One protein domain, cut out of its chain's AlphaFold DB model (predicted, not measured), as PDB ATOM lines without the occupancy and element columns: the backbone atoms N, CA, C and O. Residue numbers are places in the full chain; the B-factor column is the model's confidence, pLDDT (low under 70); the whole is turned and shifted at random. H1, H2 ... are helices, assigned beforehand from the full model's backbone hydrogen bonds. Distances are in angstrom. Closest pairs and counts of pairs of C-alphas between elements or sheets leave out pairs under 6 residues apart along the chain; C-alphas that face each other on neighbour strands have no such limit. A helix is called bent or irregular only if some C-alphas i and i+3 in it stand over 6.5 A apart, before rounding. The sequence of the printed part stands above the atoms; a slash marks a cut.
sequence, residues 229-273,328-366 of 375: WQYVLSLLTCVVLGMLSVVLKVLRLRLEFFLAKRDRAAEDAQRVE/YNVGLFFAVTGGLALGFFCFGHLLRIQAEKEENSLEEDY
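This is residues 229 to 273 and 328 to 366 of the 375 residues of the protein "Copper transporter" of Toxoplasma gondii (strain ATCC 50611 / Me49) (UniProt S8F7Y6). Two long helices, H1 and H2, run the same way and cross at a narrow angle in their earlier parts, then spread like a fork whose two prongs, residues 251 to 273 of H1 and 352 to 366 of H2, stick out free. The printed part has 84 residues with two named helices, H1 then H2, and no named strand; the class is all helix. The whole is extended, with a radius of gyration of the C-alphas of 19.3 A, and spans 63 by 27 by 20 A.

H1, residues 229 to 273, touches H2, residues 330 to 366, with 38 pairs of C-alphas within 8 A. The closest C-alphas, those of Val 239 and Gly 339, are 4.1 A apart. The two run the same way at a shallow tilt of 25 degrees, 12.5 A centre to centre. H1 touches H2 with residues 235 to 247 alone, and H2 touches H1 with residues 331 to 347 alone. H2 has a kink of 31 degrees near residue 349; it is neither bent nor irregular, but only just: C-alphas 346 and 349 are 6.2 A apart. In H1 every O i to N i+4 pair is within hydrogen-bond range, in H2 31 of 33.

H1 begins at C-alpha 229 (106.922, 238.624, 304.717) and measures 63.5 A to C-alpha 273 (141.674, 291.768, 304.687). H2 measures 52.8 A from C-alpha 330 to C-alpha 366 (114.760, 296.024, 304.906).

The C-alphas farthest apart are those of Trp 229 and Glu 273, 63.5 A. Without the free stretches, the body has 46 residues and spans 34 by 18 by 15 A. The link from H1 to H2 runs across the cut: residues 274 to 327 are not printed, and C-alphas 273 and 328 are 60.2 A apart. The mean pLDDT of the printed part is 81.5; residues 350 to 366 are under 70.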
ATOM      1  N   TRP A 229     106.391 237.619 303.789       82.81
ATOM      2  CA  TRP A 229     106.922 238.624 304.717       82.81
ATOM      3  C   TRP A 229     108.116 239.388 304.148       82.81
ATOM      4  O   TRP A 229     108.242 240.589 304.373       82.81
ATOM      5  N   GLN A 230     108.973 238.709 303.388       79.94
ATOM      6  CA  GLN A 230     110.106 239.343 302.717       79.94
ATOM      7  C   GLN A 230     109.616 240.303 301.628       79.94
ATOM      8  O   GLN A 230     110.185 241.379 301.473       79.94
ATOM      9  N   TYR A 231     108.517 239.954 300.954       83.31
ATOM     10  CA  TYR A 231     107.853 240.827 299.987       83.31
ATOM     11  C   TYR A 231     107.279 242.108 300.626       83.31
ATOM     12  O   TYR A 231     107.439 243.202 300.099       83.31
ATOM     13  N   VAL A 232     106.654 242.019 301.806       87.69
ATOM     14  CA  VAL A 232     106.168 243.226 302.509       87.69
ATOM     15  C   VAL A 232     107.330 244.110 302.981       87.69
ATOM     16  O   VAL A 232     107.254 245.334 302.894       87.69
ATOM     17  N   LEU A 233     108.429 243.512 303.452       85.69
ATOM     18  CA  LEU A 233     109.624 244.262 303.855       85.69
ATOM     19  C   LEU A 233     110.307 244.961 302.676       85.69
ATOM     20  O   LEU A 233     110.802 246.079 302.837       85.69
ATOM     21  N   SER A 234     110.332 244.339 301.497       86.19
ATOM     22  CA  SER A 234     110.873 244.985 300.303       86.19
ATOM     23  C   SER A 234     109.992 246.144 299.847       86.19
ATOM     24  O   SER A 234     110.524 247.222 299.600       86.19
ATOM     25  N   LEU A 235     108.662 245.988 299.863       88.94
ATOM     26  CA  LEU A 235     107.721 247.090 299.630       88.94
ATOM     27  C   LEU A 235     107.975 248.265 300.580       88.94
ATOM     28  O   LEU A 235     108.116 249.400 300.129       88.94
ATOM     29  N   LEU A 236     108.095 248.001 301.886       90.38
ATOM     30  CA  LEU A 236     108.383 249.040 302.877       90.38
ATOM     31  C   LEU A 236     109.730 249.721 302.601       90.38
ATOM     32  O   LEU A 236     109.840 250.941 302.688       90.38
ATOM     33  N   THR A 237     110.747 248.947 302.220       88.12
ATOM     34  CA  THR A 237     112.059 249.500 301.875       88.12
ATOM     35  C   THR A 237     111.978 250.390 300.634       88.12
ATOM     36  O   THR A 237     112.557 251.471 300.633       88.12
ATOM     37  N   CYS A 238     111.213 250.004 299.609       90.69
ATOM     38  CA  CYS A 238     110.967 250.838 298.433       90.69
ATOM     39  C   CYS A 238     110.242 252.147 298.782       90.69
ATOM     40  O   CYS A 238     110.611 253.190 298.249       90.69
ATOM     41  N   VAL A 239     109.275 252.124 299.711       93.19
ATOM     42  CA  VAL A 239     108.628 253.350 300.220       93.19
ATOM     43  C   VAL A 239     109.657 254.267 300.886       93.19
ATOM     44  O   VAL A 239     109.698 255.463 300.596       93.19
ATOM     45  N   VAL A 240     110.520 253.717 301.745       90.56
ATOM     46  CA  VAL A 240     111.573 254.485 302.429       90.56
ATOM     47  C   VAL A 240     112.597 255.044 301.437       90.56
ATOM     48  O   VAL A 240     112.965 256.208 301.553       90.56
ATOM     49  N   LEU A 241     113.019 254.266 300.434       89.38
ATOM     50  CA  LEU A 241     113.912 254.729 299.363       89.38
ATOM     51  C   LEU A 241     113.270 255.852 298.532       89.38
ATOM     52  O   LEU A 241     113.935 256.840 298.221       89.38
ATOM     53  N   GLY A 242     111.972 255.741 298.232       92.25
ATOM     54  CA  GLY A 242     111.193 256.796 297.582       92.25
ATOM     55  C   GLY A 242     111.163 258.080 298.414       92.25
ATOM     56  O   GLY A 242     111.513 259.145 297.902       92.25
ATOM     57  N   MET A 243     110.847 257.987 299.712       91.38
ATOM     58  CA  MET A 243     110.889 259.140 300.623       91.38
ATOM     59  C   MET A 243     112.292 259.754 300.709       91.38
ATOM     60  O   MET A 243     112.435 260.973 300.616       91.38
ATOM     61  N   LEU A 244     113.336 258.926 300.827       88.94
ATOM     62  CA  LEU A 244     114.727 259.378 300.904       88.94
ATOM     63  C   LEU A 244     115.148 260.144 299.647       88.94
ATOM     64  O   LEU A 244     115.882 261.120 299.738       88.94
ATOM     65  N   SER A 245     114.641 259.763 298.477       90.75
ATOM     66  CA  SER A 245     114.935 260.476 297.234       90.75
ATOM     67  C   SER A 245     114.407 261.913 297.222       90.75
ATOM     68  O   SER A 245     115.075 262.806 296.700       90.75
ATOM     69  N   VAL A 246     113.249 262.161 297.846       90.62
ATOM     70  CA  VAL A 246     112.706 263.514 298.024       90.62
ATOM     71  C   VAL A 246     113.555 264.283 299.031       90.62
ATOM     72  O   VAL A 246     113.901 265.433 298.777       90.62
ATOM     73  N   VAL A 247     113.967 263.630 300.126       86.88
ATOM     74  CA  VAL A 247     114.880 264.219 301.122       86.88
ATOM     75  C   VAL A 247     116.176 264.670 300.451       86.88
ATOM     76  O   VAL A 247     116.576 265.812 300.633       86.88
ATOM     77  N   LEU A 248     116.808 263.811 299.645       85.88
ATOM     78  CA  LEU A 248     118.057 264.116 298.940       85.88
ATOM     79  C   LEU A 248     117.885 265.260 297.931       85.88
ATOM     80  O   LEU A 248     118.760 266.116 297.832       85.88
ATOM     81  N   LYS A 249     116.745 265.325 297.228       87.00
ATOM     82  CA  LYS A 249     116.417 266.447 296.331       87.00
ATOM     83  C   LYS A 249     116.295 267.771 297.100       87.00
ATOM     84  O   LYS A 249     116.849 268.777 296.665       87.00
ATOM     85  N   VAL A 250     115.639 267.775 298.263       85.62
ATOM     86  CA  VAL A 250     115.556 268.959 299.144       85.62
ATOM     87  C   VAL A 250     116.922 269.312 299.740       85.62
ATOM     88  O   VAL A 250     117.260 270.489 299.854       85.62
ATOM     89  N   LEU A 251     117.724 268.308 300.099       81.12
ATOM     90  CA  LEU A 251     119.067 268.508 300.634       81.12
ATOM     91  C   LEU A 251     119.975 269.177 299.602       81.12
ATOM     92  O   LEU A 251     120.647 270.141 299.942       81.12
ATOM     93  N   ARG A 252     119.910 268.749 298.335       85.19
ATOM     94  CA  ARG A 252     120.644 269.376 297.229       85.19
ATOM     95  C   ARG A 252     120.344 270.869 297.121       85.19
ATOM     96  O   ARG A 252     121.267 271.672 297.083       85.19
ATOM     97  N   LEU A 253     119.061 271.240 297.127       81.94
ATOM     98  CA  LEU A 253     118.622 272.643 297.106       81.94
ATOM     99  C   LEU A 253     119.184 273.423 298.302       81.94
ATOM    100  O   LEU A 253     119.654 274.551 298.160       81.94
ATOM    101  N   ARG A 254     119.180 272.810 299.492       81.31
ATOM    102  CA  ARG A 254     119.771 273.414 300.692       81.31
ATOM    103  C   ARG A 254     121.276 273.575 300.577       81.31
ATOM    104  O   ARG A 254     121.779 274.613 300.994       81.31
ATOM    105  N   LEU A 255     121.989 272.590 300.038       81.31
ATOM    106  CA  LEU A 255     123.430 272.694 299.861       81.31
ATOM    107  C   LEU A 255     123.779 273.741 298.810       81.31
ATOM    108  O   LEU A 255     124.654 274.553 299.085       81.31
ATOM    109  N   GLU A 256     123.066 273.810 297.684       83.00
ATOM    110  CA  GLU A 256     123.237 274.871 296.681       83.00
ATOM    111  C   GLU A 256     123.075 276.268 297.313       83.00
ATOM    112  O   GLU A 256     123.937 277.130 297.130       83.00
ATOM    113  N   PHE A 257     122.060 276.458 298.162       81.50
ATOM    114  CA  PHE A 257     121.868 277.703 298.914       81.50
ATOM    115  C   PHE A 257     122.992 277.979 299.929       81.50
ATOM    116  O   PHE A 257     123.526 279.087 300.005       81.50
ATOM    117  N   PHE A 258     123.389 276.974 300.714       79.44
ATOM    118  CA  PHE A 258     124.471 277.115 301.692       79.44
ATOM    119  C   PHE A 258     125.816 277.417 301.031       79.44
ATOM    120  O   PHE A 258     126.591 278.214 301.557       79.44
ATOM    121  N   LEU A 259     126.095 276.796 299.888       80.50
ATOM    122  CA  LEU A 259     127.299 277.035 299.101       80.50
ATOM    123  C   LEU A 259     127.311 278.476 298.584       80.50
ATOM    124  O   LEU A 259     128.289 279.175 298.825       80.50
ATOM    125  N   ALA A 260     126.195 278.963 298.031       81.62
ATOM    126  CA  ALA A 260     126.068 280.364 297.625       81.62
ATOM    127  C   ALA A 260     126.307 281.342 298.793       81.62
ATOM    128  O   ALA A 260     126.963 282.371 298.626       81.62
ATOM    129  N   LYS A 261     125.832 281.010 300.003       82.25
ATOM    130  CA  LYS A 261     126.077 281.826 301.205       82.25
ATOM    131  C   LYS A 261     127.549 281.825 301.630       82.25
ATOM    132  O   LYS A 261     128.066 282.860 302.042       82.25
ATOM    133  N   ARG A 262     128.229 280.678 301.540       80.69
ATOM    134  CA  ARG A 262     129.662 280.571 301.854       80.69
ATOM    135  C   ARG A 262     130.526 281.335 300.857       80.69
ATOM    136  O   ARG A 262     131.495 281.950 301.289       80.69
ATOM    137  N   ASP A 263     130.163 281.316 299.578       82.06
ATOM    138  CA  ASP A 263     130.893 282.034 298.531       82.06
ATOM    139  C   ASP A 263     130.836 283.555 298.772       82.06
ATOM    140  O   ASP A 263     131.873 284.214 298.738       82.06
ATOM    141  N   ARG A 264     129.668 284.096 299.164       81.56
ATOM    142  CA  ARG A 264     129.528 285.513 299.565       81.56
ATOM    143  C   ARG A 264     130.349 285.865 300.808       81.56
ATOM    144  O   ARG A 264     131.129 286.809 300.784       81.56
ATOM    145  N   ALA A 265     130.247 285.065 301.872       83.12
ATOM    146  CA  ALA A 265     131.001 285.313 303.105       83.12
ATOM    147  C   ALA A 265     132.530 285.237 302.900       83.12
ATOM    148  O   ALA A 265     133.288 285.933 303.577       83.12
ATOM    149  N   ALA A 266     132.995 284.395 301.971       83.38
ATOM    150  CA  ALA A 266     134.405 284.314 301.609       83.38
ATOM    151  C   ALA A 266     134.883 285.565 300.853       83.38
ATOM    152  O   ALA A 266     136.011 286.008 301.072       83.38
ATOM    153  N   GLU A 267     134.042 286.146 299.995       82.81
ATOM    154  CA  GLU A 267     134.342 287.397 299.291       82.81
ATOM    155  C   GLU A 267     134.416 288.591 300.258       82.81
ATOM    156  O   GLU A 267     135.377 289.366 300.214       82.81
ATOM    157  N   ASP A 268     133.475 288.690 301.203       84.69
ATOM    158  CA  ASP A 268     133.463 289.749 302.221       84.69
ATOM    159  C   ASP A 268     134.696 289.684 303.133       84.69
ATOM    160  O   ASP A 268     135.351 290.702 303.382       84.69
ATOM    161  N   ALA A 269     135.083 288.482 303.575       84.75
ATOM    162  CA  ALA A 269     136.298 288.282 304.364       84.75
ATOM    163  C   ALA A 269     137.557 288.734 303.602       84.75
ATOM    164  O   ALA A 269     138.427 289.396 304.171       84.75
ATOM    165  N   GLN A 270     137.637 288.452 302.296       83.88
ATOM    166  CA  GLN A 270     138.740 288.933 301.460       83.88
ATOM    167  C   GLN A 270     138.746 290.460 301.314       83.88
ATOM    168  O   GLN A 270     139.817 291.064 301.213       83.88
ATOM    169  N   ARG A 271     137.576 291.106 301.295       83.94
ATOM    170  CA  ARG A 271     137.475 292.568 301.207       83.94
ATOM    171  C   ARG A 271     137.983 293.250 302.477       83.94
ATOM    172  O   ARG A 271     138.710 294.235 302.368       83.94
ATOM    173  N   VAL A 272     137.652 292.715 303.654       84.88
ATOM    174  CA  VAL A 272     138.127 293.233 304.951       84.88
ATOM    175  C   VAL A 272     139.647 293.108 305.077       84.88
ATOM    176  O   VAL A 272     140.310 294.066 305.472       84.88
ATOM    177  N   GLU A 273     140.217 291.970 304.676       85.19
ATOM    178  CA  GLU A 273     141.674 291.768 304.687       85.19
ATOM    179  C   GLU A 273     142.398 292.757 303.758       85.19
ATOM    180  O   GLU A 273     143.379 293.384 304.158       85.19
ATOM    181  N   TYR A 328     108.332 246.644 286.176       84.25
ATOM    182  CA  TYR A 328     106.914 246.425 285.836       84.25
ATOM    183  C   TYR A 328     106.098 245.657 286.899       84.25
ATOM    184  O   TYR A 328     105.048 245.080 286.600       84.25
ATOM    185  N   ASN A 329     106.537 245.665 288.163       89.12
ATOM    186  CA  ASN A 329     105.778 245.099 289.276       89.12
ATOM    187  C   ASN A 329     104.841 246.159 289.867       89.12
ATOM    188  O   ASN A 329     105.286 247.211 290.324       89.12
ATOM    189  N   VAL A 330     103.545 245.851 289.912       90.62
ATOM    190  CA  VAL A 330     102.505 246.771 290.400       90.62
ATOM    191  C   VAL A 330     102.760 247.211 291.841       90.62
ATOM    192  O   VAL A 330     102.649 248.393 292.157       90.62
ATOM    193  N   GLY A 331     103.128 246.273 292.718       91.19
ATOM    194  CA  GLY A 331     103.359 246.572 294.129       91.19
ATOM    195  C   GLY A 331     104.550 247.503 294.326       91.19
ATOM    196  O   GLY A 331     104.442 248.491 295.048       91.19
ATOM    197  N   LEU A 332     105.668 247.227 293.646       89.69
ATOM    198  CA  LEU A 332     106.866 248.069 293.727       89.69
ATOM    199  C   LEU A 332     106.623 249.453 293.130       89.69
ATOM    200  O   LEU A 332     107.046 250.444 293.719       89.69
ATOM    201  N   PHE A 333     105.897 249.527 292.014       91.88
ATOM    202  CA  PHE A 333     105.504 250.791 291.406       91.88
ATOM    203  C   PHE A 333     104.708 251.656 292.391       91.88
ATOM    204  O   PHE A 333     105.118 252.774 292.696       91.88
ATOM    205  N   PHE A 334     103.634 251.117 292.979       93.31
ATOM    206  CA  PHE A 334     102.845 251.856 293.968       93.31
ATOM    207  C   PHE A 334     103.630 252.182 295.240       93.31
ATOM    208  O   PHE A 334     103.423 253.248 295.813       93.31
ATOM    209  N   ALA A 335     104.544 251.315 295.679       93.81
ATOM    210  CA  ALA A 335     105.408 251.593 296.821       93.81
ATOM    211  C   ALA A 335     106.355 252.772 296.553       93.81
ATOM    212  O   ALA A 335     106.478 253.660 297.394       93.81
ATOM    213  N   VAL A 336     106.988 252.823 295.377       94.12
ATOM    214  CA  VAL A 336     107.875 253.933 294.997       94.12
ATOM    215  C   VAL A 336     107.079 255.220 294.797       94.12
ATOM    216  O   VAL A 336     107.414 256.234 295.405       94.12
ATOM    217  N   THR A 337     105.995 255.197 294.015       93.94
ATOM    218  CA  THR A 337     105.139 256.374 293.792       93.94
ATOM    219  C   THR A 337     104.513 256.873 295.095       93.94
ATOM    220  O   THR A 337     104.504 258.074 295.354       93.94
ATOM    221  N   GLY A 338     104.045 255.962 295.952       95.00
ATOM    222  CA  GLY A 338     103.519 256.284 297.275       95.00
ATOM    223  C   GLY A 338     104.587 256.861 298.203       95.00
ATOM    224  O   GLY A 338     104.329 257.845 298.887       95.00
ATOM    225  N   GLY A 339     105.806 256.316 298.182       94.12
ATOM    226  CA  GLY A 339     106.946 256.859 298.922       94.12
ATOM    227  C   GLY A 339     107.344 258.260 298.459       94.12
ATOM    228  O   GLY A 339     107.589 259.128 299.289       94.12
ATOM    229  N   LEU A 340     107.341 258.519 297.149       92.31
ATOM    230  CA  LEU A 340     107.569 259.859 296.598       92.31
ATOM    231  C   LEU A 340     106.479 260.840 297.054       92.31
ATOM    232  O   LEU A 340     106.798 261.912 297.562       92.31
ATOM    233  N   ALA A 341     105.203 260.459 296.940       93.88
ATOM    234  CA  ALA A 341     104.077 261.285 297.376       93.88
ATOM    235  C   ALA A 341     104.126 261.585 298.884       93.88
ATOM    236  O   ALA A 341     103.965 262.736 299.288       93.88
ATOM    237  N   LEU A 342     104.415 260.577 299.714       92.75
ATOM    238  CA  LEU A 342     104.603 260.744 301.158       92.75
ATOM    239  C   LEU A 342     105.811 261.626 301.480       92.75
ATOM    240  O   LEU A 342     105.731 262.462 302.376       92.75
ATOM    241  N   GLY A 343     106.906 261.495 300.731       90.75
ATOM    242  CA  GLY A 343     108.070 262.369 300.859       90.75
ATOM    243  C   GLY A 343     107.701 263.831 300.605       90.75
ATOM    244  O   GLY A 343     107.990 264.693 301.433       90.75
ATOM    245  N   PHE A 344     106.995 264.113 299.508       88.69
ATOM    246  CA  PHE A 344     106.525 265.469 299.212       88.69
ATOM    247  C   PHE A 344     105.517 265.983 300.237       88.69
ATOM    248  O   PHE A 344     105.561 267.158 300.582       88.69
ATOM    249  N   PHE A 345     104.647 265.124 300.766       87.94
ATOM    250  CA  PHE A 345     103.698 265.509 301.806       87.94
ATOM    251  C   PHE A 345     104.407 265.892 303.117       87.94
ATOM    252  O   PHE A 345     104.153 266.962 303.668       87.94
ATOM    253  N   CYS A 346     105.354 265.069 303.579       85.88
ATOM    254  CA  CYS A 346     106.120 265.323 304.801       85.88
ATOM    255  C   CYS A 346     107.007 266.572 304.688       85.88
ATOM    256  O   CYS A 346     107.028 267.407 305.593       85.88
ATOM    257  N   PHE A 347     107.733 266.726 303.576       82.44
ATOM    258  CA  PHE A 347     108.632 267.866 303.381       82.44
ATOM    259  C   PHE A 347     107.930 269.121 302.879       82.44
ATOM    260  O   PHE A 347     108.437 270.211 303.118       82.44
ATOM    261  N   GLY A 348     106.761 269.016 302.246       78.00
ATOM    262  CA  GLY A 348     105.992 270.170 301.778       78.00
ATOM    263  C   GLY A 348     105.626 271.118 302.919       78.00
ATOM    264  O   GLY A 348     105.784 272.331 302.792       78.00
ATOM    265  N   HIS A 349     105.253 270.572 304.079       75.00
ATOM    266  CA  HIS A 349     105.013 271.382 305.275       75.00
ATOM    267  C   HIS A 349     106.300 272.042 305.798       75.00
ATOM    268  O   HIS A 349     106.290 273.196 306.223       75.00
ATOM    269  N   LEU A 350     107.431 271.335 305.738       65.38
ATOM    270  CA  LEU A 350     108.720 271.851 306.204       65.38
ATOM    271  C   LEU A 350     109.293 272.931 305.270       65.38
ATOM    272  O   LEU A 350     109.897 273.892 305.739       65.38
ATOM    273  N   LEU A 351     109.078 272.799 303.957       65.00
ATOM    274  CA  LEU A 351     109.407 273.819 302.959       65.00
ATOM    275  C   LEU A 351     108.562 275.079 303.161       65.00
ATOM    276  O   LEU A 351     109.102 276.179 303.099       65.00
ATOM    277  N   ARG A 352     107.271 274.926 303.489       68.81
ATOM    278  CA  ARG A 352     106.378 276.055 303.783       68.81
ATOM    279  C   ARG A 352     106.845 276.869 305.000       68.81
ATOM    280  O   ARG A 352     106.909 278.086 304.910       68.81
ATOM    281  N   ILE A 353     107.248 276.209 306.093       65.00
ATOM    282  CA  ILE A 353     107.801 276.887 307.288       65.00
ATOM    283  C   ILE A 353     109.074 277.678 306.948       65.00
ATOM    284  O   ILE A 353     109.366 278.714 307.536       65.00
ATOM    285  N   GLN A 354     109.872 277.171 306.014       63.47
ATOM    286  CA  GLN A 354     111.139 277.798 305.660       63.47
ATOM    287  C   GLN A 354     110.961 279.001 304.733       63.47
ATOM    288  O   GLN A 354     111.719 279.954 304.870       63.47
ATOM    289  N   ALA A 355     109.949 278.980 303.862       61.12
ATOM    290  CA  ALA A 355     109.563 280.147 303.073       61.12
ATOM    291  C   ALA A 355     109.134 281.317 303.978       61.12
ATOM    292  O   ALA A 355     109.624 282.426 303.805       61.12
ATOM    293  N   GLU A 356     108.330 281.050 305.018       64.88
ATOM    294  CA  GLU A 356     107.939 282.076 306.005       64.88
ATOM    295  C   GLU A 356     109.154 282.648 306.763       64.88
ATOM    296  O   GLU A 356     109.184 283.824 307.120       64.88
ATOM    297  N   LYS A 357     110.196 281.843 307.004       60.28
ATOM    298  CA  LYS A 357     111.403 282.309 307.703       60.28
ATOM    299  C   LYS A 357     112.306 283.180 306.823       60.28
ATOM    300  O   LYS A 357     112.954 284.091 307.334       60.28
ATOM    301  N   GLU A 358     112.367 282.890 305.528       59.75
ATOM    302  CA  GLU A 358     113.161 283.646 304.555       59.75
ATOM    303  C   GLU A 358     112.515 285.003 304.237       59.75
ATOM    304  O   GLU A 358     113.219 286.009 304.206       59.75
ATOM    305  N   GLU A 359     111.180 285.048 304.131       60.31
ATOM    306  CA  GLU A 359     110.407 286.293 303.998       60.31
ATOM    307  C   GLU A 359     110.598 287.205 305.218       60.31
ATOM    308  O   GLU A 359     110.974 288.363 305.064       60.31
ATOM    309  N   ASN A 360     110.482 286.660 306.435       60.16
ATOM    310  CA  ASN A 360     110.716 287.430 307.662       60.16
ATOM    311  C   ASN A 360     112.164 287.941 307.790       60.16
ATOM    312  O   ASN A 360     112.387 289.034 308.300       60.16
ATOM    313  N   SER A 361     113.155 287.174 307.316       59.06
ATOM    314  CA  SER A 361     114.567 287.592 307.369       59.06
ATOM    315  C   SER A 361     114.874 288.716 306.374       59.06
ATOM    316  O   SER A 361     115.679 289.593 306.673       59.06
ATOM    317  N   LEU A 362     114.237 288.701 305.197       58.06
ATOM    318  CA  LEU A 362     114.319 289.802 304.232       58.06
ATOM    319  C   LEU A 362     113.556 291.042 304.709       58.06
ATOM    320  O   LEU A 362     114.002 292.158 304.450       58.06
ATOM    321  N   GLU A 363     112.436 290.863 305.413       59.03
ATOM    322  CA  GLU A 363     111.673 291.975 305.984       59.03
ATOM    323  C   GLU A 363     112.431 292.666 307.133       59.03
ATOM    324  O   GLU A 363     112.409 293.894 307.217       59.03
ATOM    325  N   GLU A 364     113.172 291.925 307.969       58.09
ATOM    326  CA  GLU A 364     114.057 292.521 308.985       58.09
ATOM    327  C   GLU A 364     115.265 293.255 308.377       58.09
ATOM    328  O   GLU A 364     115.594 294.346 308.846       58.09
ATOM    329  N   ASP A 365     115.879 292.731 307.308       55.69
ATOM    330  CA  ASP A 365     117.006 293.389 306.619       55.69
ATOM    331  C   ASP A 365     116.571 294.707 305.943       55.69
ATOM    332  O   ASP A 365     117.303 295.693 305.946       55.69
ATOM    333  N   TYR A 366     115.324 294.785 305.460       54.47
ATOM    334  CA  TYR A 366     114.760 296.024 304.906       54.47
ATOM    335  C   TYR A 366     114.336 297.052 305.966       54.47
ATOM    336  O   TYR A 366     114.209 298.240 305.661       54.47
TER     337      TYR A 366